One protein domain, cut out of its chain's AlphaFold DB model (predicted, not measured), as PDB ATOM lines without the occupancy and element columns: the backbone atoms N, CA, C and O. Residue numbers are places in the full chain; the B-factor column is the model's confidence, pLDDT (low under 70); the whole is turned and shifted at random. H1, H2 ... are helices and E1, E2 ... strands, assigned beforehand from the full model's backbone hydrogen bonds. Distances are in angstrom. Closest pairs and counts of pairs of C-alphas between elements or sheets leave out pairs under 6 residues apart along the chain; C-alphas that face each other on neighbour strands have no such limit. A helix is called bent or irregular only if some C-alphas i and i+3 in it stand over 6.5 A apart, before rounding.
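This is residues 3 to 162 and 235 to 243 of the 262 residues of an uncharacterized protein of Trypanosoma conorhini (UniProt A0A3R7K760). With little regular structure, this is a strongly twisted, branched seven-strand sheet curled round one helix, H1, with E2 and E3 far from it among long loops. The 169 printed residues run H1, E1 to E7, 58 in named elements; class and sheet are mixed. E1, E2, E3 form a meander, successive antiparallel neighbours; E4, antiparallel to E1, completes a Greek key. It is compact, radius of gyration of the C-alphas 15.4 A, spanning 44 by 40 by 27 A.

E1, residues 37 to 44, has on one side E2, 65 to 69, a hairpin with N 44 and O 68 at 3.0 A, and parallel E6, 151 to 159, N 153 and O 38 at 2.8 A. On the other side is antiparallel E4, 118 to 123, N 39 and O 121 at 3.0 A. Edge strands E3, 84 to 89, and E5, 133 to 137, form hairpins with E2, N 67 and O 87 at 2.9 A, and E4, N 120 and O 135 at 2.8 A. Edge strand E7, 235 to 239, is antiparallel to E6, N 156 and O 238 at 3.1 A. H1, 16 to 29, only just irregular with C-alphas 25 and 28 at 6.6 A, touches E7, closest C-alphas Asn 25 and Ser 239 at 6.9 A; 8 of 10 O i to N i+4 pairs are within hydrogen-bond range.

H1, 20.8 A long, begins at C-alpha 16 (-8.646, -35.507, -18.584); E6 is 26.0 A long; E7 ends at C-alpha 239 (-13.643, -42.245, -36.131).

Residues 163 to 234 are not printed; C-alphas 162 and 235 are 12.4 A apart. Links E1 to E2, E2 to E3, E3 to E4 and E5 to E6 are long. E7's mean pLDDT is 45.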
ATOM      1  N   CYS A   3     -19.465 -34.919 -38.946       84.25
ATOM      2  CA  CYS A   3     -20.163 -35.471 -37.781       84.25
ATOM      3  C   CYS A   3     -21.681 -35.284 -37.841       84.25
ATOM      4  O   CYS A   3     -22.421 -36.207 -37.507       84.25
ATOM      5  N   ALA A   4     -22.147 -34.145 -38.366       82.25
ATOM      6  CA  ALA A   4     -23.575 -33.843 -38.468       82.25
ATOM      7  C   ALA A   4     -24.331 -34.870 -39.329       82.25
ATOM      8  O   ALA A   4     -25.467 -35.217 -39.025       82.25
ATOM      9  N   ARG A   5     -23.682 -35.424 -40.365       81.69
ATOM     10  CA  ARG A   5     -24.273 -36.477 -41.216       81.69
ATOM     11  C   ARG A   5     -24.523 -37.791 -40.470       81.69
ATOM     12  O   ARG A   5     -25.322 -38.593 -40.934       81.69
ATOM     13  N   SER A   6     -23.845 -38.003 -39.346       79.69
ATOM     14  CA  SER A   6     -23.992 -39.177 -38.485       79.69
ATOM     15  C   SER A   6     -24.725 -38.853 -37.176       79.69
ATOM     16  O   SER A   6     -24.632 -39.628 -36.229       79.69
ATOM     17  N   GLY A   7     -25.408 -37.702 -37.094       82.69
ATOM     18  CA  GLY A   7     -26.129 -37.279 -35.887       82.69
ATOM     19  C   GLY A   7     -25.225 -36.891 -34.711       82.69
ATOM     20  O   GLY A   7     -25.648 -36.982 -33.563       82.69
ATOM     21  N   GLY A   8     -23.975 -36.499 -34.977       88.06
ATOM     22  CA  GLY A   8     -23.011 -36.094 -33.953       88.06
ATOM     23  C   GLY A   8     -22.370 -34.731 -34.211       88.06
ATOM     24  O   GLY A   8     -22.589 -34.092 -35.243       88.06
ATOM     25  N   TYR A   9     -21.510 -34.320 -33.285       90.19
ATOM     26  CA  TYR A   9     -20.745 -33.070 -33.330       90.19
ATOM     27  C   TYR A   9     -19.246 -33.356 -33.282       90.19
ATOM     28  O   TYR A   9     -18.844 -34.471 -32.944       90.19
ATOM     29  N   LEU A  10     -18.408 -32.381 -33.648       89.75
ATOM     30  CA  LEU A  10     -16.976 -32.522 -33.391       89.75
ATOM     31  C   LEU A  10     -16.734 -32.578 -31.883       89.75
ATOM     32  O   LEU A  10     -17.453 -31.984 -31.083       89.75
ATOM     33  N   SER A  11     -15.703 -33.318 -31.514       90.50
ATOM     34  CA  SER A  11     -15.439 -33.677 -30.125       90.50
ATOM     35  C   SER A  11     -14.811 -32.541 -29.330       90.50
ATOM     36  O   SER A  11     -13.845 -31.933 -29.794       90.50
ATOM     37  N   ALA A  12     -15.311 -32.296 -28.120       91.50
ATOM     38  CA  ALA A  12     -14.728 -31.332 -27.192       91.50
ATOM     39  C   ALA A  12     -13.816 -32.029 -26.171       91.50
ATOM     40  O   ALA A  12     -14.191 -33.039 -25.571       91.50
ATOM     41  N   ASP A  13     -12.633 -31.463 -25.940       90.81
ATOM     42  CA  ASP A  13     -11.627 -32.020 -25.038       90.81
ATOM     43  C   ASP A  13     -11.611 -31.275 -23.704       90.81
ATOM     44  O   ASP A  13     -10.848 -30.342 -23.462       90.81
ATOM     45  N   GLN A  14     -12.576 -31.627 -22.867       87.75
ATOM     46  CA  GLN A  14     -12.933 -30.810 -21.713       87.75
ATOM     47  C   GLN A  14     -12.381 -31.295 -20.386       87.75
ATOM     48  O   GLN A  14     -12.318 -30.545 -19.417       87.75
ATOM     49  N   THR A  15     -12.080 -32.579 -20.309       88.00
ATOM     50  CA  THR A  15     -11.679 -33.229 -19.072       88.00
ATOM     51  C   THR A  15     -10.528 -34.167 -19.381       88.00
ATOM     52  O   THR A  15     -10.456 -34.673 -20.501       88.00
ATOM     53  N   PRO A  16      -9.681 -34.495 -18.394       89.38
ATOM     54  CA  PRO A  16      -8.646 -35.507 -18.584       89.38
ATOM     55  C   PRO A  16      -9.203 -36.843 -19.111       89.38
ATOM     56  O   PRO A  16      -8.575 -37.508 -19.929       89.38
ATOM     57  N   ALA A  17     -10.424 -37.213 -18.706       88.88
ATOM     58  CA  ALA A  17     -11.100 -38.406 -19.211       88.88
ATOM     59  C   ALA A  17     -11.516 -38.278 -20.689       88.88
ATOM     60  O   ALA A  17     -11.355 -39.228 -21.455       88.88
ATOM     61  N   ALA A  18     -12.033 -37.116 -21.110       88.75
ATOM     62  CA  ALA A  18     -12.340 -36.854 -22.516       88.75
ATOM     63  C   ALA A  18     -11.058 -36.850 -23.364       88.75
ATOM     64  O   ALA A  18     -11.024 -37.497 -24.408       88.75
ATOM     65  N   HIS A  19      -9.993 -36.224 -22.866       91.31
ATOM     66  CA  HIS A  19      -8.675 -36.181 -23.493       91.31
ATOM     67  C   HIS A  19      -8.130 -37.578 -23.786       91.31
ATOM     68  O   HIS A  19      -7.732 -37.899 -24.914       91.31
ATOM     69  N   GLN A  20      -8.166 -38.440 -22.768       90.56
ATOM     70  CA  GLN A  20      -7.741 -39.825 -22.890       90.56
ATOM     71  C   GLN A  20      -8.647 -40.594 -23.857       90.56
ATOM     72  O   GLN A  20      -8.153 -41.260 -24.759       90.56
ATOM     73  N   SER A  21      -9.969 -40.434 -23.751       89.38
ATOM     74  CA  SER A  21     -10.917 -41.115 -24.638       89.38
ATOM     75  C   SER A  21     -10.732 -40.730 -26.109       89.38
ATOM     76  O   SER A  21     -10.753 -41.598 -26.981       89.38
ATOM     77  N   ILE A  22     -10.502 -39.449 -26.408       89.00
ATOM     78  CA  ILE A  22     -10.219 -38.978 -27.769       89.00
ATOM     79  C   ILE A  22      -8.902 -39.587 -28.262       89.00
ATOM     80  O   ILE A  22      -8.851 -40.109 -29.378       89.00
ATOM     81  N   THR A  23      -7.864 -39.589 -27.420       89.75
ATOM     82  CA  THR A  23      -6.568 -40.222 -27.717       89.75
ATOM     83  C   THR A  23      -6.734 -41.705 -28.062       89.75
ATOM     84  O   THR A  23      -6.248 -42.154 -29.102       89.75
ATOM     85  N   ASP A  24      -7.466 -42.452 -27.237       88.06
ATOM     86  CA  ASP A  24      -7.669 -43.893 -27.395       88.06
ATOM     87  C   ASP A  24      -8.499 -44.235 -28.637       88.06
ATOM     88  O   ASP A  24      -8.228 -45.235 -29.296       88.06
ATOM     89  N   ASN A  25      -9.474 -43.396 -29.007       85.00
ATOM     90  CA  ASN A  25     -10.274 -43.582 -30.225       85.00
ATOM     91  C   ASN A  25      -9.505 -43.236 -31.509       85.00
ATOM     92  O   ASN A  25      -9.776 -43.797 -32.573       85.00
ATOM     93  N   LEU A  26      -8.552 -42.309 -31.421       83.75
ATOM     94  CA  LEU A  26      -7.699 -41.900 -32.535       83.75
ATOM     95  C   LEU A  26      -6.548 -42.882 -32.771       83.75
ATOM     96  O   LEU A  26      -6.201 -43.195 -33.906       83.75
ATOM     97  N   ARG A  27      -5.940 -43.406 -31.710       84.69
ATOM     98  CA  ARG A  27      -4.764 -44.273 -31.822       84.69
ATOM     99  C   ARG A  27      -4.920 -45.475 -32.775       84.69
ATOM    100  O   ARG A  27      -4.020 -45.675 -33.592       84.69
ATOM    101  N   PRO A  28      -6.020 -46.253 -32.767       81.38
ATOM    102  CA  PRO A  28      -6.154 -47.408 -33.652       81.38
ATOM    103  C   PRO A  28      -6.341 -47.031 -35.128       81.38
ATOM    104  O   PRO A  28      -6.214 -47.901 -35.986       81.38
ATOM    105  N   THR A  29      -6.627 -45.766 -35.463       75.81
ATOM    106  CA  THR A  29      -6.855 -45.368 -36.862       75.81
ATOM    107  C   THR A  29      -5.574 -45.074 -37.642       75.81
ATOM    108  O   THR A  29      -5.633 -44.929 -38.864       75.81
ATOM    109  N   GLY A  30      -4.413 -44.988 -36.981       69.50
ATOM    110  CA  GLY A  30      -3.133 -44.817 -37.674       69.50
ATOM    111  C   GLY A  30      -2.625 -46.125 -38.278       69.50
ATOM    112  O   GLY A  30      -2.518 -47.143 -37.593       69.50
ATOM    113  N   ARG A  31      -2.244 -46.110 -39.558       66.19
ATOM    114  CA  ARG A  31      -1.686 -47.276 -40.259       66.19
ATOM    115  C   ARG A  31      -0.183 -47.402 -39.999       66.19
ATOM    116  O   ARG A  31       0.422 -46.642 -39.244       66.19
ATOM    117  N   ARG A  32       0.445 -48.428 -40.587       56.22
ATOM    118  CA  ARG A  32       1.846 -48.824 -40.329       56.22
ATOM    119  C   ARG A  32       2.869 -47.700 -40.562       56.22
ATOM    120  O   ARG A  32       3.824 -47.623 -39.801       56.22
ATOM    121  N   PHE A  33       2.635 -46.814 -41.532       58.25
ATOM    122  CA  PHE A  33       3.562 -45.735 -41.915       58.25
ATOM    123  C   PHE A  33       3.172 -44.345 -41.390       58.25
ATOM    124  O   PHE A  33       3.853 -43.364 -41.683       58.25
ATOM    125  N   ASP A  34       2.089 -44.238 -40.620       66.69
ATOM    126  CA  ASP A  34       1.587 -42.940 -40.182       66.69
ATOM    127  C   ASP A  34       2.260 -42.518 -38.876       66.69
ATOM    128  O   ASP A  34       1.999 -43.068 -37.805       66.69
ATOM    129  N   ALA A  35       3.146 -41.526 -38.975       72.38
ATOM    130  CA  ALA A  35       3.822 -40.951 -37.816       72.38
ATOM    131  C   ALA A  35       2.920 -39.975 -37.041       72.38
ATOM    132  O   ALA A  35       3.042 -39.860 -35.822       72.38
ATOM    133  N   LEU A  36       2.024 -39.270 -37.742       80.94
ATOM    134  CA  LEU A  36       1.221 -38.176 -37.198       80.94
ATOM    135  C   LEU A  36      -0.209 -38.203 -37.728       80.94
ATOM    136  O   LEU A  36      -0.430 -38.393 -38.927       80.94
ATOM    137  N   MET A  37      -1.153 -37.933 -36.831       81.75
ATOM    138  CA  MET A  37      -2.558 -37.745 -37.160       81.75
ATOM    139  C   MET A  37      -3.087 -36.440 -36.576       81.75
ATOM    140  O   MET A  37      -2.767 -36.092 -35.439       81.75
ATOM    141  N   TYR A  38      -3.912 -35.757 -37.366       84.06
ATOM    142  CA  TYR A  38      -4.549 -34.494 -37.019       84.06
ATOM    143  C   TYR A  38      -6.070 -34.617 -37.103       84.06
ATOM    144  O   TYR A  38      -6.575 -35.269 -38.016       84.06
ATOM    145  N   THR A  39      -6.806 -34.002 -36.180       84.50
ATOM    146  CA  THR A  39      -8.277 -33.937 -36.239       84.50
ATOM    147  C   THR A  39      -8.782 -32.584 -35.773       84.50
ATOM    148  O   THR A  39      -8.307 -32.056 -34.770       84.50
ATOM    149  N   PHE A  40      -9.785 -32.042 -36.465       86.44
ATOM    150  CA  PHE A  40     -10.526 -30.894 -35.945       86.44
ATOM    151  C   PHE A  40     -11.266 -31.278 -34.668       86.44
ATOM    152  O   PHE A  40     -11.795 -32.388 -34.551       86.44
ATOM    153  N   MET A  41     -11.293 -30.335 -33.738       89.88
ATOM    154  CA  MET A  41     -11.982 -30.444 -32.462       89.88
ATOM    155  C   MET A  41     -13.232 -29.553 -32.484       89.88
ATOM    156  O   MET A  41     -13.376 -28.683 -33.339       89.88
ATOM    157  N   GLY A  42     -14.154 -29.771 -31.552       90.81
ATOM    158  CA  GLY A  42     -15.420 -29.034 -31.443       90.81
ATOM    159  C   GLY A  42     -15.294 -27.665 -30.780       90.81
ATOM    160  O   GLY A  42     -16.213 -27.252 -30.074       90.81
ATOM    161  N   GLY A  43     -14.143 -27.011 -30.929       90.88
ATOM    162  CA  GLY A  43     -13.884 -25.708 -30.342       90.88
ATOM    163  C   GLY A  43     -13.109 -24.799 -31.276       90.88
ATOM    164  O   GLY A  43     -12.294 -25.249 -32.086       90.88
ATOM    165  N   ASP A  44     -13.375 -23.511 -31.135       91.31
ATOM    166  CA  ASP A  44     -12.779 -22.450 -31.927       91.31
ATOM    167  C   ASP A  44     -12.795 -21.122 -31.158       91.31
ATOM    168  O   ASP A  44     -13.292 -21.019 -30.034       91.31
ATOM    169  N   ALA A  45     -12.188 -20.109 -31.759       91.44
ATOM    170  CA  ALA A  45     -12.128 -18.747 -31.267       91.44
ATOM    171  C   ALA A  45     -12.896 -17.767 -32.169       91.44
ATOM    172  O   ALA A  45     -12.678 -16.559 -32.040       91.44
ATOM    173  N   GLU A  46     -13.784 -18.244 -33.056       89.19
ATOM    174  CA  GLU A  46     -14.474 -17.411 -34.057       89.19
ATOM    175  C   GLU A  46     -15.207 -16.234 -33.411       89.19
ATOM    176  O   GLU A  46     -15.124 -15.109 -33.889       89.19
ATOM    177  N   TYR A  47     -15.860 -16.451 -32.267       86.50
ATOM    178  CA  TYR A  47     -16.573 -15.381 -31.562       86.50
ATOM    179  C   TYR A  47     -15.651 -14.247 -31.076       86.50
ATOM    180  O   TYR A  47     -16.091 -13.119 -30.865       86.50
ATOM    181  N   SER A  48     -14.368 -14.541 -30.859       86.00
ATOM    182  CA  SER A  48     -13.380 -13.542 -30.446       86.00
ATOM    183  C   SER A  48     -12.648 -12.893 -31.621       86.00
ATOM    184  O   SER A  48     -11.948 -11.904 -31.408       86.00
ATOM    185  N   VAL A  49     -12.819 -13.401 -32.844       84.38
ATOM    186  CA  VAL A  49     -12.220 -12.839 -34.062       84.38
ATOM    187  C   VAL A  49     -12.750 -11.430 -34.320       84.38
ATOM    188  O   VAL A  49     -13.910 -11.127 -34.055       84.38
ATOM    189  N   ASN A  50     -11.883 -10.555 -34.828       75.25
ATOM    190  CA  ASN A  50     -12.161  -9.142 -35.109       75.25
ATOM    191  C   ASN A  50     -12.542  -8.317 -33.870       75.25
ATOM    192  O   ASN A  50     -12.940  -7.158 -33.987       75.25
ATOM    193  N   THR A  51     -12.359  -8.865 -32.666       74.06
ATOM    194  CA  THR A  51     -12.131  -8.009 -31.500       74.06
ATOM    195  C   THR A  51     -10.858  -7.202 -31.749       74.06
ATOM    196  O   THR A  51     -10.015  -7.613 -32.543       74.06
ATOM    197  N   GLN A  52     -10.666  -6.080 -31.051       65.06
ATOM    198  CA  GLN A  52      -9.500  -5.189 -31.217       65.06
ATOM    199  C   GLN A  52      -8.121  -5.885 -31.121       65.06
ATOM    200  O   GLN A  52      -7.096  -5.231 -31.284       65.06
ATOM    201  N   ARG A  53      -8.077  -7.182 -30.788       73.81
ATOM    202  CA  ARG A  53      -6.865  -7.956 -30.556       73.81
ATOM    203  C   ARG A  53      -6.815  -9.301 -31.292       73.81
ATOM    204  O   ARG A  53      -5.733  -9.668 -31.702       73.81
ATOM    205  N   CYS A  54      -7.900 -10.039 -31.534       83.94
ATOM    206  CA  CYS A  54      -7.787 -11.347 -32.206       83.94
ATOM    207  C   CYS A  54      -8.049 -11.230 -33.716       83.94
ATOM    208  O   CYS A  54      -9.184 -11.011 -34.134       83.94
ATOM    209  N   THR A  55      -7.009 -11.404 -34.537       83.56
ATOM    210  CA  THR A  55      -7.115 -11.374 -36.008       83.56
ATOM    211  C   THR A  55      -6.551 -12.667 -36.611       83.56
ATOM    212  O   THR A  55      -5.350 -12.913 -36.471       83.56
ATOM    213  N   PRO A  56      -7.373 -13.500 -37.278       80.94
ATOM    214  CA  PRO A  56      -6.953 -14.767 -37.872       80.94
ATOM    215  C   PRO A  56      -5.755 -14.634 -38.811       80.94
ATOM    216  O   PRO A  56      -5.736 -13.767 -39.679       80.94
ATOM    217  N   GLY A  57      -4.758 -15.505 -38.646       74.69
ATOM    218  CA  GLY A  57      -3.632 -15.649 -39.578       74.69
ATOM    219  C   GLY A  57      -2.670 -14.457 -39.661       74.69
ATOM    220  O   GLY A  57      -1.664 -14.538 -40.366       74.69
ATOM    221  N   MET A  58      -2.929 -13.368 -38.932       73.81
ATOM    222  CA  MET A  58      -2.058 -12.197 -38.912       73.81
ATOM    223  C   MET A  58      -0.842 -12.439 -38.020       73.81
ATOM    224  O   MET A  58      -0.959 -12.658 -36.811       73.81
ATOM    225  N   LEU A  59       0.345 -12.331 -38.619       66.94
ATOM    226  CA  LEU A  59       1.626 -12.611 -37.966       66.94
ATOM    227  C   LEU A  59       1.970 -11.641 -36.824       66.94
ATOM    228  O   LEU A  59       2.765 -11.991 -35.958       66.94
ATOM    229  N   THR A  60       1.399 -10.439 -36.821       63.53
ATOM    230  CA  THR A  60       1.744  -9.360 -35.882       63.53
ATOM    231  C   THR A  60       0.638  -9.043 -34.879       63.53
ATOM    232  O   THR A  60       0.932  -8.527 -33.805       63.53
ATOM    233  N   ALA A  61      -0.621  -9.350 -35.203       59.06
ATOM    234  CA  ALA A  61      -1.769  -8.767 -34.511       59.06
ATOM    235  C   ALA A  61      -2.610  -9.757 -33.701       59.06
ATOM    236  O   ALA A  61      -3.373  -9.292 -32.871       59.06
ATOM    237  N   SER A  62      -2.504 -11.078 -33.906       75.25
ATOM    238  CA  SER A  62      -3.403 -12.047 -33.254       75.25
ATOM    239  C   SER A  62      -3.092 -12.223 -31.759       75.25
ATOM    240  O   SER A  62      -2.269 -13.052 -31.355       75.25
ATOM    241  N   LEU A  63      -3.740 -11.399 -30.936       83.94
ATOM    242  CA  LEU A  63      -3.587 -11.290 -29.491       83.94
ATOM    243  C   LEU A  63      -4.909 -11.593 -28.766       83.94
ATOM    244  O   LEU A  63      -5.975 -11.086 -29.103       83.94
ATOM    245  N   GLY A  64      -4.841 -12.378 -27.696       85.19
ATOM    246  CA  GLY A  64      -5.950 -12.591 -26.767       85.19
ATOM    247  C   GLY A  64      -7.172 -13.294 -27.361       85.19
ATOM    248  O   GLY A  64      -8.275 -13.084 -26.854       85.19
ATOM    249  N   CYS A  65      -6.996 -14.118 -28.396       89.38
ATOM    250  CA  CYS A  65      -8.046 -14.984 -28.920       89.38
ATOM    251  C   CYS A  65      -8.569 -15.901 -27.811       89.38
ATOM    252  O   CYS A  65      -7.794 -16.551 -27.104       89.38
ATOM    253  N   VAL A  66      -9.889 -15.938 -27.644       91.31
ATOM    254  CA  VAL A  66     -10.549 -16.747 -26.616       91.31
ATOM    255  C   VAL A  66     -11.160 -17.964 -27.285       91.31
ATOM    256  O   VAL A  66     -12.175 -17.857 -27.971       91.31
ATOM    257  N   TYR A  67     -10.544 -19.116 -27.045       92.31
ATOM    258  CA  TYR A  67     -11.009 -20.398 -27.547       92.31
ATOM    259  C   TYR A  67     -12.087 -20.964 -26.631       92.31
ATOM    260  O   TYR A  67     -11.958 -20.970 -25.400       92.31
ATOM    261  N   GLN A  68     -13.151 -21.451 -27.257       94.00
ATOM    262  CA  GLN A  68     -14.339 -21.978 -26.614       94.00
ATOM    263  C   GLN A  68     -14.680 -23.342 -27.193       94.00
ATOM    264  O   GLN A  68     -14.626 -23.547 -28.400       94.00
ATOM    265  N   TRP A  69     -15.092 -24.264 -26.331       93.38
ATOM    266  CA  TRP A  69     -15.828 -25.441 -26.765       93.38
ATOM    267  C   TRP A  69     -17.258 -25.002 -27.049       93.38
ATOM    268  O   TRP A  69     -17.969 -24.665 -26.109       93.38
ATOM    269  N   ASN A  70     -17.658 -24.951 -28.318       92.50
ATOM    270  CA  ASN A  70     -18.886 -24.281 -28.767       92.50
ATOM    271  C   ASN A  70     -19.753 -25.151 -29.699       92.50
ATOM    272  O   ASN A  70     -20.647 -24.647 -30.379       92.50
ATOM    273  N   GLN A  71     -19.513 -26.465 -29.725       89.12
ATOM    274  CA  GLN A  71     -20.343 -27.443 -30.431       89.12
ATOM    275  C   GLN A  71     -21.031 -28.420 -29.465       89.12
ATOM    276  O   GLN A  71     -20.614 -28.591 -28.316       89.12
ATOM    277  N   GLY A  72     -22.101 -29.070 -29.936       86.62
ATOM    278  CA  GLY A  72     -22.870 -30.043 -29.157       86.62
ATOM    279  C   GLY A  72     -23.418 -29.447 -27.857       86.62
ATOM    280  O   GLY A  72     -23.944 -28.341 -27.847       86.62
ATOM    281  N   ALA A  73     -23.242 -30.167 -26.749       86.25
ATOM    282  CA  ALA A  73     -23.664 -29.772 -25.391       86.25
ATOM    283  C   ALA A  73     -23.052 -28.455 -24.895       86.25
ATOM    284  O   ALA A  73     -23.491 -27.929 -23.875       86.25
ATOM    285  N   PHE A  74     -22.011 -27.963 -25.564       88.56
ATOM    286  CA  PHE A  74     -21.325 -26.735 -25.190       88.56
ATOM    287  C   PHE A  74     -21.682 -25.562 -26.087       88.56
ATOM    288  O   PHE A  74     -21.237 -24.454 -25.814       88.56
ATOM    289  N   ALA A  75     -22.490 -25.784 -27.125       88.06
ATOM    290  CA  ALA A  75     -23.071 -24.691 -27.877       88.06
ATOM    291  C   ALA A  75     -24.049 -23.921 -26.978       88.06
ATOM    292  O   ALA A  75     -24.974 -24.502 -26.405       88.06
ATOM    293  N   ASP A  76     -23.844 -22.613 -26.857       85.44
ATOM    294  CA  ASP A  76     -24.807 -21.723 -26.217       85.44
ATOM    295  C   ASP A  76     -26.096 -21.687 -27.066       85.44
ATOM    296  O   ASP A  76     -26.033 -21.366 -28.259       85.44
ATOM    297  N   PRO A  77     -27.272 -22.017 -26.494       82.44
ATOM    298  CA  PRO A  77     -28.521 -22.034 -27.250       82.44
ATOM    299  C   PRO A  77     -28.977 -20.636 -27.690       82.44
ATOM    300  O   PRO A  77     -29.779 -20.526 -28.613       82.44
ATOM    301  N   LEU A  78     -28.496 -19.576 -27.035       87.12
ATOM    302  CA  LEU A  78     -28.883 -18.193 -27.307       87.12
ATOM    303  C   LEU A  78     -27.920 -17.493 -28.268       87.12
ATOM    304  O   LEU A  78     -28.318 -16.558 -28.961       87.12
ATOM    305  N   VAL A  79     -26.653 -17.918 -28.310       83.38
ATOM    306  CA  VAL A  79     -25.613 -17.247 -29.097       83.38
ATOM    307  C   VAL A  79     -24.803 -18.257 -29.896       83.38
ATOM    308  O   VAL A  79     -23.976 -18.998 -29.367       83.38
ATOM    309  N   ARG A  80     -24.977 -18.229 -31.218       80.50
ATOM    310  CA  ARG A  80     -24.207 -19.075 -32.131       80.50
ATOM    311  C   ARG A  80     -22.703 -18.814 -31.984       80.50
ATOM    312  O   ARG A  80     -22.263 -17.668 -31.977       80.50
ATOM    313  N   GLY A  81     -21.924 -19.892 -31.908       78.38
ATOM    314  CA  GLY A  81     -20.461 -19.834 -31.822       78.38
ATOM    315  C   GLY A  81     -19.918 -19.534 -30.422       78.38
ATOM    316  O   GLY A  81     -18.701 -19.505 -30.244       78.38
ATOM    317  N   ARG A  82     -20.785 -19.351 -29.415       87.88
ATOM    318  CA  ARG A  82     -20.375 -19.290 -28.009       87.88
ATOM    319  C   ARG A  82     -20.457 -20.646 -27.330       87.88
ATOM    320  O   ARG A  82     -21.239 -21.514 -27.717       87.88
ATOM    321  N   GLY A  83     -19.656 -20.782 -26.281       91.06
ATOM    322  CA  GLY A  83     -19.678 -21.943 -25.415       91.06
ATOM    323  C   GLY A  83     -18.764 -21.795 -24.210       91.06
ATOM    324  O   GLY A  83     -18.595 -20.703 -23.666       91.06
ATOM    325  N   ALA A  84     -18.171 -22.898 -23.767       92.50
ATOM    326  CA  ALA A  84     -17.299 -22.896 -22.598       92.50
ATOM    327  C   ALA A  84     -15.880 -22.447 -22.978       92.50
ATOM    328  O   ALA A  84     -15.143 -23.192 -23.628       92.50
ATOM    329  N   SER A  85     -15.480 -21.242 -22.559       92.69
ATOM    330  CA  SER A  85     -14.106 -20.758 -22.749       92.69
ATOM    331  C   SER A  85     -13.119 -21.636 -21.991       92.69
ATOM    332  O   SER A  85     -13.285 -21.850 -20.791       92.69
ATOM    333  N   PHE A  86     -12.077 -22.110 -22.666       92.19
ATOM    334  CA  PHE A  86     -11.086 -23.003 -22.058       92.19
ATOM    335  C   PHE A  86      -9.658 -22.467 -22.151       92.19
ATOM    336  O   PHE A  86      -8.801 -22.863 -21.363       92.19
ATOM    337  N   TYR A  87      -9.385 -21.544 -23.074       91.88
ATOM    338  CA  TYR A  87      -8.052 -20.980 -23.229       91.88
ATOM    339  C   TYR A  87      -8.086 -19.579 -23.830       91.88
ATOM    340  O   TYR A  87      -8.852 -19.302 -24.753       91.88
ATOM    341  N   ARG A  88      -7.203 -18.712 -23.337       90.44
ATOM    342  CA  ARG A  88      -6.870 -17.433 -23.960       90.44
ATOM    343  C   ARG A  88      -5.467 -17.530 -24.532       90.44
ATOM    344  O   ARG A  88      -4.521 -17.793 -23.796       90.44
ATOM    345  N   GLY A  89      -5.340 -17.297 -25.830       87.69
ATOM    346  CA  GLY A  89      -4.091 -17.472 -26.553       87.69
ATOM    347  C   GLY A  89      -3.769 -16.313 -27.478       87.69
ATOM    348  O   GLY A  89      -4.656 -15.638 -27.995       87.69
ATOM    349  N   SER A  90      -2.481 -16.118 -27.711       84.75
ATOM    350  CA  SER A  90      -1.942 -15.149 -28.660       84.75
ATOM    351  C   SER A  90      -0.813 -15.816 -29.434       84.75
ATOM    352  O   SER A  90      -0.173 -16.717 -28.895       84.75
ATOM    353  N   ARG A  91      -0.527 -15.337 -30.649       79.75
ATOM    354  CA  ARG A  91       0.596 -15.840 -31.457       79.75
ATOM    355  C   ARG A  91       1.940 -15.770 -30.721       79.75
ATOM    356  O   ARG A  91       2.793 -16.639 -30.875       79.75
ATOM    357  N   PHE A  92       2.123 -14.720 -29.926       78.44
ATOM    358  CA  PHE A  92       3.284 -14.534 -29.062       78.44
ATOM    359  C   PHE A  92       2.916 -14.816 -27.610       78.44
ATOM    360  O   PHE A  92       1.776 -14.594 -27.194       78.44
ATOM    361  N   ASN A  93       3.885 -15.268 -26.815       77.88
ATOM    362  CA  ASN A  93       3.674 -15.426 -25.384       77.88
ATOM    363  C   ASN A  93       3.599 -14.045 -24.717       77.88
ATOM    364  O   ASN A  93       4.623 -13.408 -24.482       77.88
ATOM    365  N   VAL A  94       2.381 -13.574 -24.457       79.75
ATOM    366  CA  VAL A  94       2.105 -12.277 -23.830       79.75
ATOM    367  C   VAL A  94       1.382 -12.478 -22.497       79.75
ATOM    368  O   VAL A  94       0.677 -13.482 -22.328       79.75
ATOM    369  N   PRO A  95       1.502 -11.532 -21.547       82.69
ATOM    370  CA  PRO A  95       0.773 -11.598 -20.288       82.69
ATOM    371  C   PRO A  95      -0.735 -11.785 -20.501       82.69
ATOM    372  O   PRO A  95      -1.361 -11.084 -21.299       82.69
ATOM    373  N   GLY A  96      -1.321 -12.730 -19.767       81.50
ATOM    374  CA  GLY A  96      -2.741 -13.076 -19.867       81.50
ATOM    375  C   GLY A  96      -3.061 -14.226 -20.826       81.50
ATOM    376  O   GLY A  96      -4.225 -14.618 -20.898       81.50
ATOM    377  N   ASN A  97      -2.071 -14.793 -21.526       86.88
ATOM    378  CA  ASN A  97      -2.233 -16.103 -22.155       86.88
ATOM    379  C   ASN A  97      -2.337 -17.193 -21.079       86.88
ATOM    380  O   ASN A  97      -1.616 -17.156 -20.081       86.88
ATOM    381  N   GLY A  98      -3.201 -18.180 -21.294       88.62
ATOM    382  CA  GLY A  98      -3.320 -19.308 -20.382       88.62
ATOM    383  C   GLY A  98      -4.686 -19.988 -20.371       88.62
ATOM    384  O   GLY A  98      -5.620 -19.563 -21.062       88.62
ATOM    385  N   PRO A  99      -4.800 -21.069 -19.580       90.56
ATOM    386  CA  PRO A  99      -6.062 -21.757 -19.369       90.56
ATOM    387  C   PRO A  99      -7.104 -20.832 -18.743       90.56
ATOM    388  O   PRO A  99      -6.798 -19.962 -17.929       90.56
ATOM    389  N   MET A 100      -8.358 -21.054 -19.111       90.38
ATOM    390  CA  MET A 100      -9.511 -20.357 -18.551       90.38
ATOM    391  C   MET A 100     -10.417 -21.356 -17.839       90.38
ATOM    392  O   MET A 100     -10.386 -22.542 -18.144       90.38
ATOM    393  N   ASN A 101     -11.236 -20.879 -16.899       90.56
ATOM    394  CA  ASN A 101     -12.306 -21.661 -16.262       90.56
ATOM    395  C   ASN A 101     -11.865 -23.015 -15.659       90.56
ATOM    396  O   ASN A 101     -12.651 -23.955 -15.607       90.56
ATOM    397  N   GLY A 102     -10.612 -23.120 -15.200       86.88
ATOM    398  CA  GLY A 102     -10.077 -24.335 -14.574       86.88
ATOM    399  C   GLY A 102      -9.773 -25.487 -15.540       86.88
ATOM    400  O   GLY A 102      -9.477 -26.586 -15.080       86.88
ATOM    401  N   TYR A 103      -9.829 -25.261 -16.856       88.00
ATOM    402  CA  TYR A 103      -9.440 -26.271 -17.838       88.00
ATOM    403  C   TYR A 103      -7.929 -26.520 -17.812       88.00
ATOM    404  O   TYR A 103      -7.131 -25.585 -17.736       88.00
ATOM    405  N   THR A 104      -7.530 -27.783 -17.949       86.06
ATOM    406  CA  THR A 104      -6.127 -28.138 -18.180       86.06
ATOM    407  C   THR A 104      -5.758 -27.789 -19.623       86.06
ATOM    408  O   THR A 104      -6.422 -28.257 -20.551       86.06
ATOM    409  N   PRO A 105      -4.720 -26.969 -19.861       80.62
ATOM    410  CA  PRO A 105      -4.299 -26.666 -21.217       80.62
ATOM    411  C   PRO A 105      -3.524 -27.859 -21.788       80.62
ATOM    412  O   PRO A 105      -2.484 -28.236 -21.256       80.62
ATOM    413  N   HIS A 106      -3.991 -28.413 -22.906       89.50
ATOM    414  CA  HIS A 106      -3.251 -29.432 -23.667       89.50
ATOM    415  C   HIS A 106      -2.567 -28.851 -24.915       89.50
ATOM    416  O   HIS A 106      -2.160 -29.580 -25.821       89.50
ATOM    417  N   TRP A 107      -2.441 -27.523 -24.974       85.81
ATOM    418  CA  TRP A 107      -1.683 -26.819 -26.003       85.81
ATOM    419  C   TRP A 107      -0.221 -27.252 -26.002       85.81
ATOM    420  O   TRP A 107       0.396 -27.397 -24.947       85.81
ATOM    421  N   ALA A 108       0.365 -27.413 -27.186       79.62
ATOM    422  CA  ALA A 108       1.817 -27.521 -27.272       79.62
ATOM    423  C   ALA A 108       2.468 -26.200 -26.807       79.62
ATOM    424  O   ALA A 108       1.908 -25.133 -27.036       79.62
ATOM    425  N   VAL A 109       3.649 -26.295 -26.184       68.44
ATOM    426  CA  VAL A 109       4.345 -25.288 -25.340       68.44
ATOM    427  C   VAL A 109       4.330 -23.828 -25.842       68.44
ATOM    428  O   VAL A 109       4.449 -22.912 -25.036       68.44
ATOM    429  N   ILE A 110       4.154 -23.579 -27.143       68.19
ATOM    430  CA  ILE A 110       4.105 -22.239 -27.748       68.19
ATOM    431  C   ILE A 110       2.909 -22.151 -28.709       68.19
ATOM    432  O   ILE A 110       3.092 -22.049 -29.919       68.19
ATOM    433  N   ASN A 111       1.680 -22.263 -28.197       73.06
ATOM    434  CA  ASN A 111       0.467 -22.150 -29.012       73.06
ATOM    435  C   ASN A 111      -0.600 -21.248 -28.375       73.06
ATOM    436  O   ASN A 111      -0.629 -21.131 -27.148       73.06
ATOM    437  N   PRO A 112      -1.497 -20.640 -29.178       77.56
ATOM    438  CA  PRO A 112      -1.651 -20.770 -30.637       77.56
ATOM    439  C   PRO A 112      -0.470 -20.177 -31.419       77.56
ATOM    440  O   PRO A 112      -0.072 -19.049 -31.167       77.56
ATOM    441  N   TYR A 113       0.119 -20.941 -32.338       77.38
ATOM    442  CA  TYR A 113       1.347 -20.583 -33.056       77.38
ATOM    443  C   TYR A 113       1.068 -19.871 -34.382       77.38
ATOM    444  O   TYR A 113       1.826 -18.997 -34.805       77.38
ATOM    445  N   PHE A 114      -0.024 -20.220 -35.063       77.94
ATOM    446  CA  PHE A 114      -0.409 -19.621 -36.342       77.94
ATOM    447  C   PHE A 114      -1.337 -18.408 -36.191       77.94
ATOM    448  O   PHE A 114      -1.505 -17.656 -37.150       77.94
ATOM    449  N   GLY A 115      -1.871 -18.165 -34.992       80.81
ATOM    450  CA  GLY A 115      -2.880 -17.141 -34.734       80.81
ATOM    451  C   GLY A 115      -4.213 -17.455 -35.412       80.81
ATOM    452  O   GLY A 115      -4.901 -16.531 -35.843       80.81
ATOM    453  N   GLN A 116      -4.537 -18.736 -35.583       86.31
ATOM    454  CA  GLN A 116      -5.709 -19.203 -36.319       86.31
ATOM    455  C   GLN A 116      -6.858 -19.601 -35.380       86.31
ATOM    456  O   GLN A 116      -6.605 -20.041 -34.266       86.31
ATOM    457  N   PRO A 117      -8.131 -19.461 -35.784       88.19
ATOM    458  CA  PRO A 117      -9.234 -19.562 -34.835       88.19
ATOM    459  C   PRO A 117      -9.656 -20.995 -34.489       88.19
ATOM    460  O   PRO A 117     -10.300 -21.174 -33.462       88.19
ATOM    461  N   TYR A 118      -9.328 -22.020 -35.280       88.88
ATOM    462  CA  TYR A 118      -9.836 -23.376 -35.032       88.88
ATOM    463  C   TYR A 118      -8.867 -24.222 -34.228       88.88
ATOM    464  O   TYR A 118      -7.651 -24.122 -34.383       88.88
ATOM    465  N   VAL A 119      -9.423 -25.112 -33.408       89.94
ATOM    466  CA  VAL A 119      -8.645 -26.041 -32.594       89.94
ATOM    467  C   VAL A 119      -8.518 -27.366 -33.319       89.94
ATOM    468  O   VAL A 119      -9.491 -27.983 -33.765       89.94
ATOM    469  N   LEU A 120      -7.287 -27.838 -33.385       88.94
ATOM    470  CA  LEU A 120      -6.932 -29.088 -34.007       88.94
ATOM    471  C   LEU A 120      -6.091 -29.896 -33.017       88.94
ATOM    472  O   LEU A 120      -5.220 -29.353 -32.341       88.94
ATOM    473  N   SER A 121      -6.336 -31.199 -32.915       89.19
ATOM    474  CA  SER A 121      -5.503 -32.072 -32.092       89.19
ATOM    475  C   SER A 121      -4.512 -32.866 -32.932       89.19
ATOM    476  O   SER A 121      -4.823 -33.300 -34.039       89.19
ATOM    477  N   ARG A 122      -3.299 -33.036 -32.403       88.31
ATOM    478  CA  ARG A 122      -2.174 -33.754 -33.011       88.31
ATOM    479  C   ARG A 122      -1.809 -34.951 -32.146       88.31
ATOM    480  O   ARG A 122      -1.518 -34.778 -30.965       88.31
ATOM    481  N   LEU A 123      -1.728 -36.128 -32.759       87.94
ATOM    482  CA  LEU A 123      -1.307 -37.374 -32.118       87.94
ATOM    483  C   LEU A 123      -0.123 -38.004 -32.854       87.94
ATOM    484  O   LEU A 123      -0.178 -38.188 -34.075       87.94
ATOM    485  N   ARG A 124       0.912 -38.424 -32.116       85.50
ATOM    486  CA  ARG A 124       1.927 -39.356 -32.630       85.50
ATOM    487  C   ARG A 124       1.455 -40.788 -32.462       85.50
ATOM    488  O   ARG A 124       1.580 -41.389 -31.400       85.50
ATOM    489  N   VAL A 125       0.934 -41.366 -33.537       80.12
ATOM    490  CA  VAL A 125       0.189 -42.632 -33.457       80.12
ATOM    491  C   VAL A 125       1.062 -43.838 -33.077       80.12
ATOM    492  O   VAL A 125       0.552 -44.850 -32.607       80.12
ATOM    493  N   LYS A 126       2.387 -43.732 -33.248       79.31
ATOM    494  CA  LYS A 126       3.367 -44.774 -32.887       79.31
ATOM    495  C   LYS A 126       4.029 -44.580 -31.521       79.31
ATOM    496  O   LYS A 126       4.889 -45.374 -31.169       79.31
ATOM    497  N   HIS A 127       3.673 -43.533 -30.778       83.50
ATOM    498  CA  HIS A 127       4.252 -43.241 -29.466       83.50
ATOM    499  C   HIS A 127       3.181 -43.500 -28.396       83.50
ATOM    500  O   HIS A 127       2.362 -42.623 -28.131       83.50
ATOM    501  N   PRO A 128       3.125 -44.707 -27.798       78.19
ATOM    502  CA  PRO A 128       2.004 -45.111 -26.941       78.19
ATOM    503  C   PRO A 128       1.869 -44.269 -25.663       78.19
ATOM    504  O   PRO A 128       0.764 -44.140 -25.137       78.19
ATOM    505  N   ALA A 129       2.964 -43.667 -25.196       83.38
ATOM    506  CA  ALA A 129       2.974 -42.774 -24.039       83.38
ATOM    507  C   ALA A 129       2.505 -41.336 -24.352       83.38
ATOM    508  O   ALA A 129       2.252 -40.574 -23.427       83.38
ATOM    509  N   GLU A 130       2.388 -40.944 -25.628       86.38
ATOM    510  CA  GLU A 130       1.998 -39.579 -26.015       86.38
ATOM    511  C   GLU A 130       0.473 -39.479 -26.166       86.38
ATOM    512  O   GLU A 130      -0.159 -40.290 -26.856       86.38
ATOM    513  N   THR A 131      -0.124 -38.475 -25.525       90.50
ATOM    514  CA  THR A 131      -1.531 -38.105 -25.715       90.50
ATOM    515  C   THR A 131      -1.668 -37.029 -26.790       90.50
ATOM    516  O   THR A 131      -0.681 -36.540 -27.347       90.50
ATOM    517  N   ILE A 132      -2.904 -36.687 -27.147       90.44
ATOM    518  CA  ILE A 132      -3.138 -35.599 -28.093       90.44
ATOM    519  C   ILE A 132      -2.608 -34.261 -27.554       90.44
ATOM    520  O   ILE A 132      -2.648 -33.984 -26.363       90.44
ATOM    521  N   THR A 133      -2.140 -33.397 -28.449       91.38
ATOM    522  CA  THR A 133      -1.801 -31.996 -28.138       91.38
ATOM    523  C   THR A 133      -2.644 -31.067 -28.993       91.38
ATOM    524  O   THR A 133      -2.958 -31.415 -30.130       91.38
ATOM    525  N   TRP A 134      -3.019 -29.900 -28.475       90.19
ATOM    526  CA  TRP A 134      -3.792 -28.903 -29.214       90.19
ATOM    527  C   TRP A 134      -2.884 -27.956 -29.996       90.19
ATOM    528  O   TRP A 134      -1.822 -27.545 -29.518       90.19
ATOM    529  N   HIS A 135      -3.342 -27.619 -31.196       87.69
ATOM    530  CA  HIS A 135      -2.733 -26.707 -32.157       87.69
ATOM    531  C   HIS A 135      -3.831 -25.844 -32.757       87.69
ATOM    532  O   HIS A 135      -4.987 -26.264 -32.840       87.69
ATOM    533  N   ASP A 136      -3.466 -24.651 -33.196       87.00
ATOM    534  CA  ASP A 136      -4.371 -23.784 -33.923       87.00
ATOM    535  C   ASP A 136      -4.259 -24.030 -35.428       87.00
ATOM    536  O   ASP A 136      -3.201 -24.368 -35.964       87.00
ATOM    537  N   ALA A 137      -5.384 -23.904 -36.117       83.69
ATOM    538  CA  ALA A 137      -5.499 -24.207 -37.530       83.69
ATOM    539  C   ALA A 137      -6.461 -23.248 -38.222       83.69
ATOM    540  O   ALA A 137      -7.403 -22.744 -37.608       83.69
ATOM    541  N   ALA A 138      -6.220 -23.015 -39.513       82.12
ATOM    542  CA  ALA A 138      -7.206 -22.386 -40.376       82.12
ATOM    543  C   ALA A 138      -8.442 -23.300 -40.513       82.12
ATOM    544  O   ALA A 138      -8.388 -24.496 -40.213       82.12
ATOM    545  N   ASP A 139      -9.542 -22.739 -41.011       76.94
ATOM    546  CA  ASP A 139     -10.771 -23.470 -41.363       76.94
ATOM    547  C   ASP A 139     -10.503 -24.625 -42.338       76.94
ATOM    548  O   ASP A 139     -11.171 -25.664 -42.328       76.94
ATOM    549  N   ASN A 140      -9.484 -24.450 -43.175       73.38
ATOM    550  CA  ASN A 140      -9.019 -25.428 -44.126       73.38
ATOM    551  C   ASN A 140      -7.677 -26.024 -43.674       73.38
ATOM    552  O   ASN A 140      -6.658 -25.327 -43.648       73.38
ATOM    553  N   PRO A 141      -7.607 -27.344 -43.429       63.94
ATOM    554  CA  PRO A 141      -6.380 -27.995 -42.981       63.94
ATOM    555  C   PRO A 141      -5.267 -27.972 -44.039       63.94
ATOM    556  O   PRO A 141      -4.117 -28.211 -43.696       63.94
ATOM    557  N   ARG A 142      -5.583 -27.681 -45.313       65.25
ATOM    558  CA  ARG A 142      -4.584 -27.439 -46.371       65.25
ATOM    559  C   ARG A 142      -3.931 -26.059 -46.274       65.25
ATOM    560  O   ARG A 142      -2.840 -25.884 -46.804       65.25
ATOM    561  N   LEU A 143      -4.623 -25.093 -45.670       65.56
ATOM    562  CA  LEU A 143      -4.128 -23.730 -45.453       65.56
ATOM    563  C   LEU A 143      -3.369 -23.616 -44.134       65.56
ATOM    564  O   LEU A 143      -2.515 -22.745 -43.985       65.56
ATOM    565  N   THR A 144      -3.627 -24.520 -43.192       65.88
ATOM    566  CA  THR A 144      -2.735 -24.688 -42.055       65.88
ATOM    567  C   THR A 144      -1.417 -25.275 -42.564       65.88
ATOM    568  O   THR A 144      -1.441 -26.300 -43.246       65.88
ATOM    569  N   PRO A 145      -0.250 -24.703 -42.224       57.59
ATOM    570  CA  PRO A 145       1.068 -25.236 -42.598       57.59
ATOM    571  C   PRO A 145       1.434 -26.519 -41.813       57.59
ATOM    572  O   PRO A 145       2.569 -26.745 -41.394       57.59
ATOM    573  N   ILE A 146       0.450 -27.395 -41.630       61.16
ATOM    574  CA  ILE A 146       0.568 -28.778 -41.199       61.16
ATOM    575  C   ILE A 146       0.971 -29.565 -42.455       61.16
ATOM    576  O   ILE A 146       0.202 -29.707 -43.403       61.16
ATOM    577  N   ARG A 147       2.239 -29.991 -42.513       54.12
ATOM    578  CA  ARG A 147       2.877 -30.555 -43.718       54.12
ATOM    579  C   ARG A 147       2.011 -31.657 -44.358       54.12
ATOM    580  O   ARG A 147       1.747 -32.686 -43.743       54.12
ATOM    581  N   ALA A 148       1.670 -31.465 -45.634       42.72
ATOM    582  CA  ALA A 148       0.668 -32.168 -46.451       42.72
ATOM    583  C   ALA A 148       0.760 -33.712 -46.608       42.72
ATOM    584  O   ALA A 148       0.025 -34.288 -47.405       42.72
ATOM    585  N   LYS A 149       1.624 -34.419 -45.865       53.50
ATOM    586  CA  LYS A 149       1.738 -35.897 -45.884       53.50
ATOM    587  C   LYS A 149       1.084 -36.585 -44.677       53.50
ATOM    588  O   LYS A 149       1.316 -37.768 -44.450       53.50
ATOM    589  N   GLN A 150       0.326 -35.855 -43.868       65.31
ATOM    590  CA  GLN A 150      -0.155 -36.327 -42.569       65.31
ATOM    591  C   GLN A 150      -1.603 -36.834 -42.654       65.31
ATOM    592  O   GLN A 150      -2.387 -36.367 -43.482       65.31
ATOM    593  N   LEU A 151      -1.958 -37.823 -41.824       69.25
ATOM    594  CA  LEU A 151      -3.325 -38.340 -41.779       69.25
ATOM    595  C   LEU A 151      -4.273 -37.308 -41.175       69.25
ATOM    596  O   LEU A 151      -3.968 -36.712 -40.140       69.25
ATOM    597  N   PHE A 152      -5.461 -37.192 -41.768       75.31
ATOM    598  CA  PHE A 152      -6.566 -36.443 -41.188       75.31
ATOM    599  C   PHE A 152      -7.645 -37.404 -40.678       75.31
ATOM    600  O   PHE A 152      -8.222 -38.179 -41.448       75.31
ATOM    601  N   GLY A 153      -7.881 -37.368 -39.372       74.88
ATOM    602  CA  GLY A 153      -8.982 -38.043 -38.699       74.88
ATOM    603  C   GLY A 153     -10.096 -37.058 -38.364       74.88
ATOM    604  O   GLY A 153      -9.906 -35.846 -38.378       74.88
ATOM    605  N   VAL A 154     -11.276 -37.591 -38.062       77.69
ATOM    606  CA  VAL A 154     -12.365 -36.828 -37.447       77.69
ATOM    607  C   VAL A 154     -12.899 -37.662 -36.297       77.69
ATOM    608  O   VAL A 154     -13.228 -38.831 -36.510       77.69
ATOM    609  N   VAL A 155     -12.983 -37.071 -35.106       83.94
ATOM    610  CA  VAL A 155     -13.649 -37.679 -33.950       83.94
ATOM    611  C   VAL A 155     -14.982 -36.991 -33.747       83.94
ATOM    612  O   VAL A 155     -15.042 -35.778 -33.516       83.94
ATOM    613  N   CYS A 156     -16.046 -37.779 -33.825       87.06
ATOM    614  CA  CYS A 156     -17.396 -37.300 -33.593       87.06
ATOM    615  C   CYS A 156     -17.915 -37.804 -32.251       87.06
ATOM    616  O   CYS A 156     -17.812 -39.000 -31.960       87.06
ATOM    617  N   GLU A 157     -18.523 -36.908 -31.482       86.00
ATOM    618  CA  GLU A 157     -19.299 -37.260 -30.301       86.00
ATOM    619  C   GLU A 157     -20.791 -37.296 -30.640       86.00
ATOM    620  O   GLU A 157     -21.340 -36.369 -31.240       86.00
ATOM    621  N   VAL A 158     -21.453 -38.387 -30.255       83.88
ATOM    622  CA  VAL A 158     -22.914 -38.496 -30.277       83.88
ATOM    623  C   VAL A 158     -23.409 -38.374 -28.846       83.88
ATOM    624  O   VAL A 158     -22.925 -39.071 -27.948       83.88
ATOM    625  N   GLN A 159     -24.362 -37.473 -28.642       74.81
ATOM    626  CA  GLN A 159     -24.947 -37.209 -27.338       74.81
ATOM    627  C   GLN A 159     -26.284 -37.939 -27.234       74.81
ATOM    628  O   GLN A 159     -27.137 -37.788 -28.105       74.81
ATOM    629  N   ASP A 160     -26.469 -38.738 -26.182       66.06
ATOM    630  CA  ASP A 160     -27.782 -39.307 -25.881       66.06
ATOM    631  C   ASP A 160     -28.748 -38.179 -25.479       66.06
ATOM    632  O   ASP A 160     -28.371 -37.259 -24.736       66.06
ATOM    633  N   ALA A 161     -29.985 -38.249 -25.988       52.47
ATOM    634  CA  ALA A 161     -31.041 -37.290 -25.682       52.47
ATOM    635  C   ALA A 161     -31.190 -37.125 -24.164       52.47
ATOM    636  O   ALA A 161     -31.120 -38.092 -23.403       52.47
ATOM    637  N   ILE A 162     -31.371 -35.882 -23.711       43.53
ATOM    638  CA  ILE A 162     -31.727 -35.612 -22.319       43.53
ATOM    639  C   ILE A 162     -33.145 -36.147 -22.117       43.53
ATOM    640  O   ILE A 162     -34.110 -35.469 -22.456       43.53
ATOM    641  N   ARG A 235     -21.107 -41.143 -23.701       46.44
ATOM    642  CA  ARG A 235     -20.643 -40.608 -24.986       46.44
ATOM    643  C   ARG A 235     -20.338 -41.787 -25.899       46.44
ATOM    644  O   ARG A 235     -19.586 -42.682 -25.513       46.44
ATOM    645  N   ARG A 236     -20.941 -41.808 -27.088       48.78
ATOM    646  CA  ARG A 236     -20.569 -42.751 -28.152       48.78
ATOM    647  C   ARG A 236     -19.672 -42.033 -29.152       48.78
ATOM    648  O   ARG A 236     -19.982 -40.919 -29.574       48.78
ATOM    649  N   TRP A 237     -18.575 -42.688 -29.512       46.47
ATOM    650  CA  TRP A 237     -17.512 -42.142 -30.351       46.47
ATOM    651  C   TRP A 237     -17.456 -42.872 -31.687       46.47
ATOM    652  O   TRP A 237     -17.663 -44.084 -31.738       46.47
ATOM    653  N   TRP A 238     -17.153 -42.138 -32.757       44.25
ATOM    654  CA  TRP A 238     -16.851 -42.697 -34.075       44.25
ATOM    655  C   TRP A 238     -15.635 -41.995 -34.681       44.25
ATOM    656  O   TRP A 238     -15.503 -40.773 -34.569       44.25
ATOM    657  N   SER A 239     -14.783 -42.759 -35.368       41.28
ATOM    658  CA  SER A 239     -13.643 -42.245 -36.131       41.28
ATOM    659  C   SER A 239     -13.680 -42.741 -37.580       41.28
ATOM    660  O   SER A 239     -14.049 -43.880 -37.868       41.28
ATOM    661  N   ARG A 240     -13.332 -41.864 -38.532       44.31
ATOM    662  CA  ARG A 240     -13.225 -42.204 -39.963       44.31
ATOM    663  C   ARG A 240     -11.946 -41.592 -40.532       44.31
ATOM    664  O   ARG A 240     -11.799 -40.375 -40.524       44.31
ATOM    665  N   GLY A 241     -11.031 -42.422 -41.032       37.44
ATOM    666  CA  GLY A 241      -9.828 -41.966 -41.737       37.44
ATOM    667  C   GLY A 241     -10.065 -41.884 -43.247       37.44
ATOM    668  O   GLY A 241     -10.540 -42.851 -43.844       37.44
ATOM    669  N   ARG A 242      -9.730 -40.756 -43.887       39.97
ATOM    670  CA  ARG A 242      -9.704 -40.621 -45.359       39.97
ATOM    671  C   ARG A 242      -8.366 -40.049 -45.827       39.97
ATOM    672  O   ARG A 242      -7.859 -39.100 -45.240       39.97
ATOM    673  N   ARG A 243      -7.825 -40.592 -46.926       35.66
ATOM    674  CA  ARG A 243      -6.801 -39.908 -47.733       35.66
ATOM    675  C   ARG A 243      -7.463 -38.790 -48.534       35.66
ATOM    676  O   ARG A 243      -8.607 -38.926 -48.961       35.66
TER     677      ARG A 243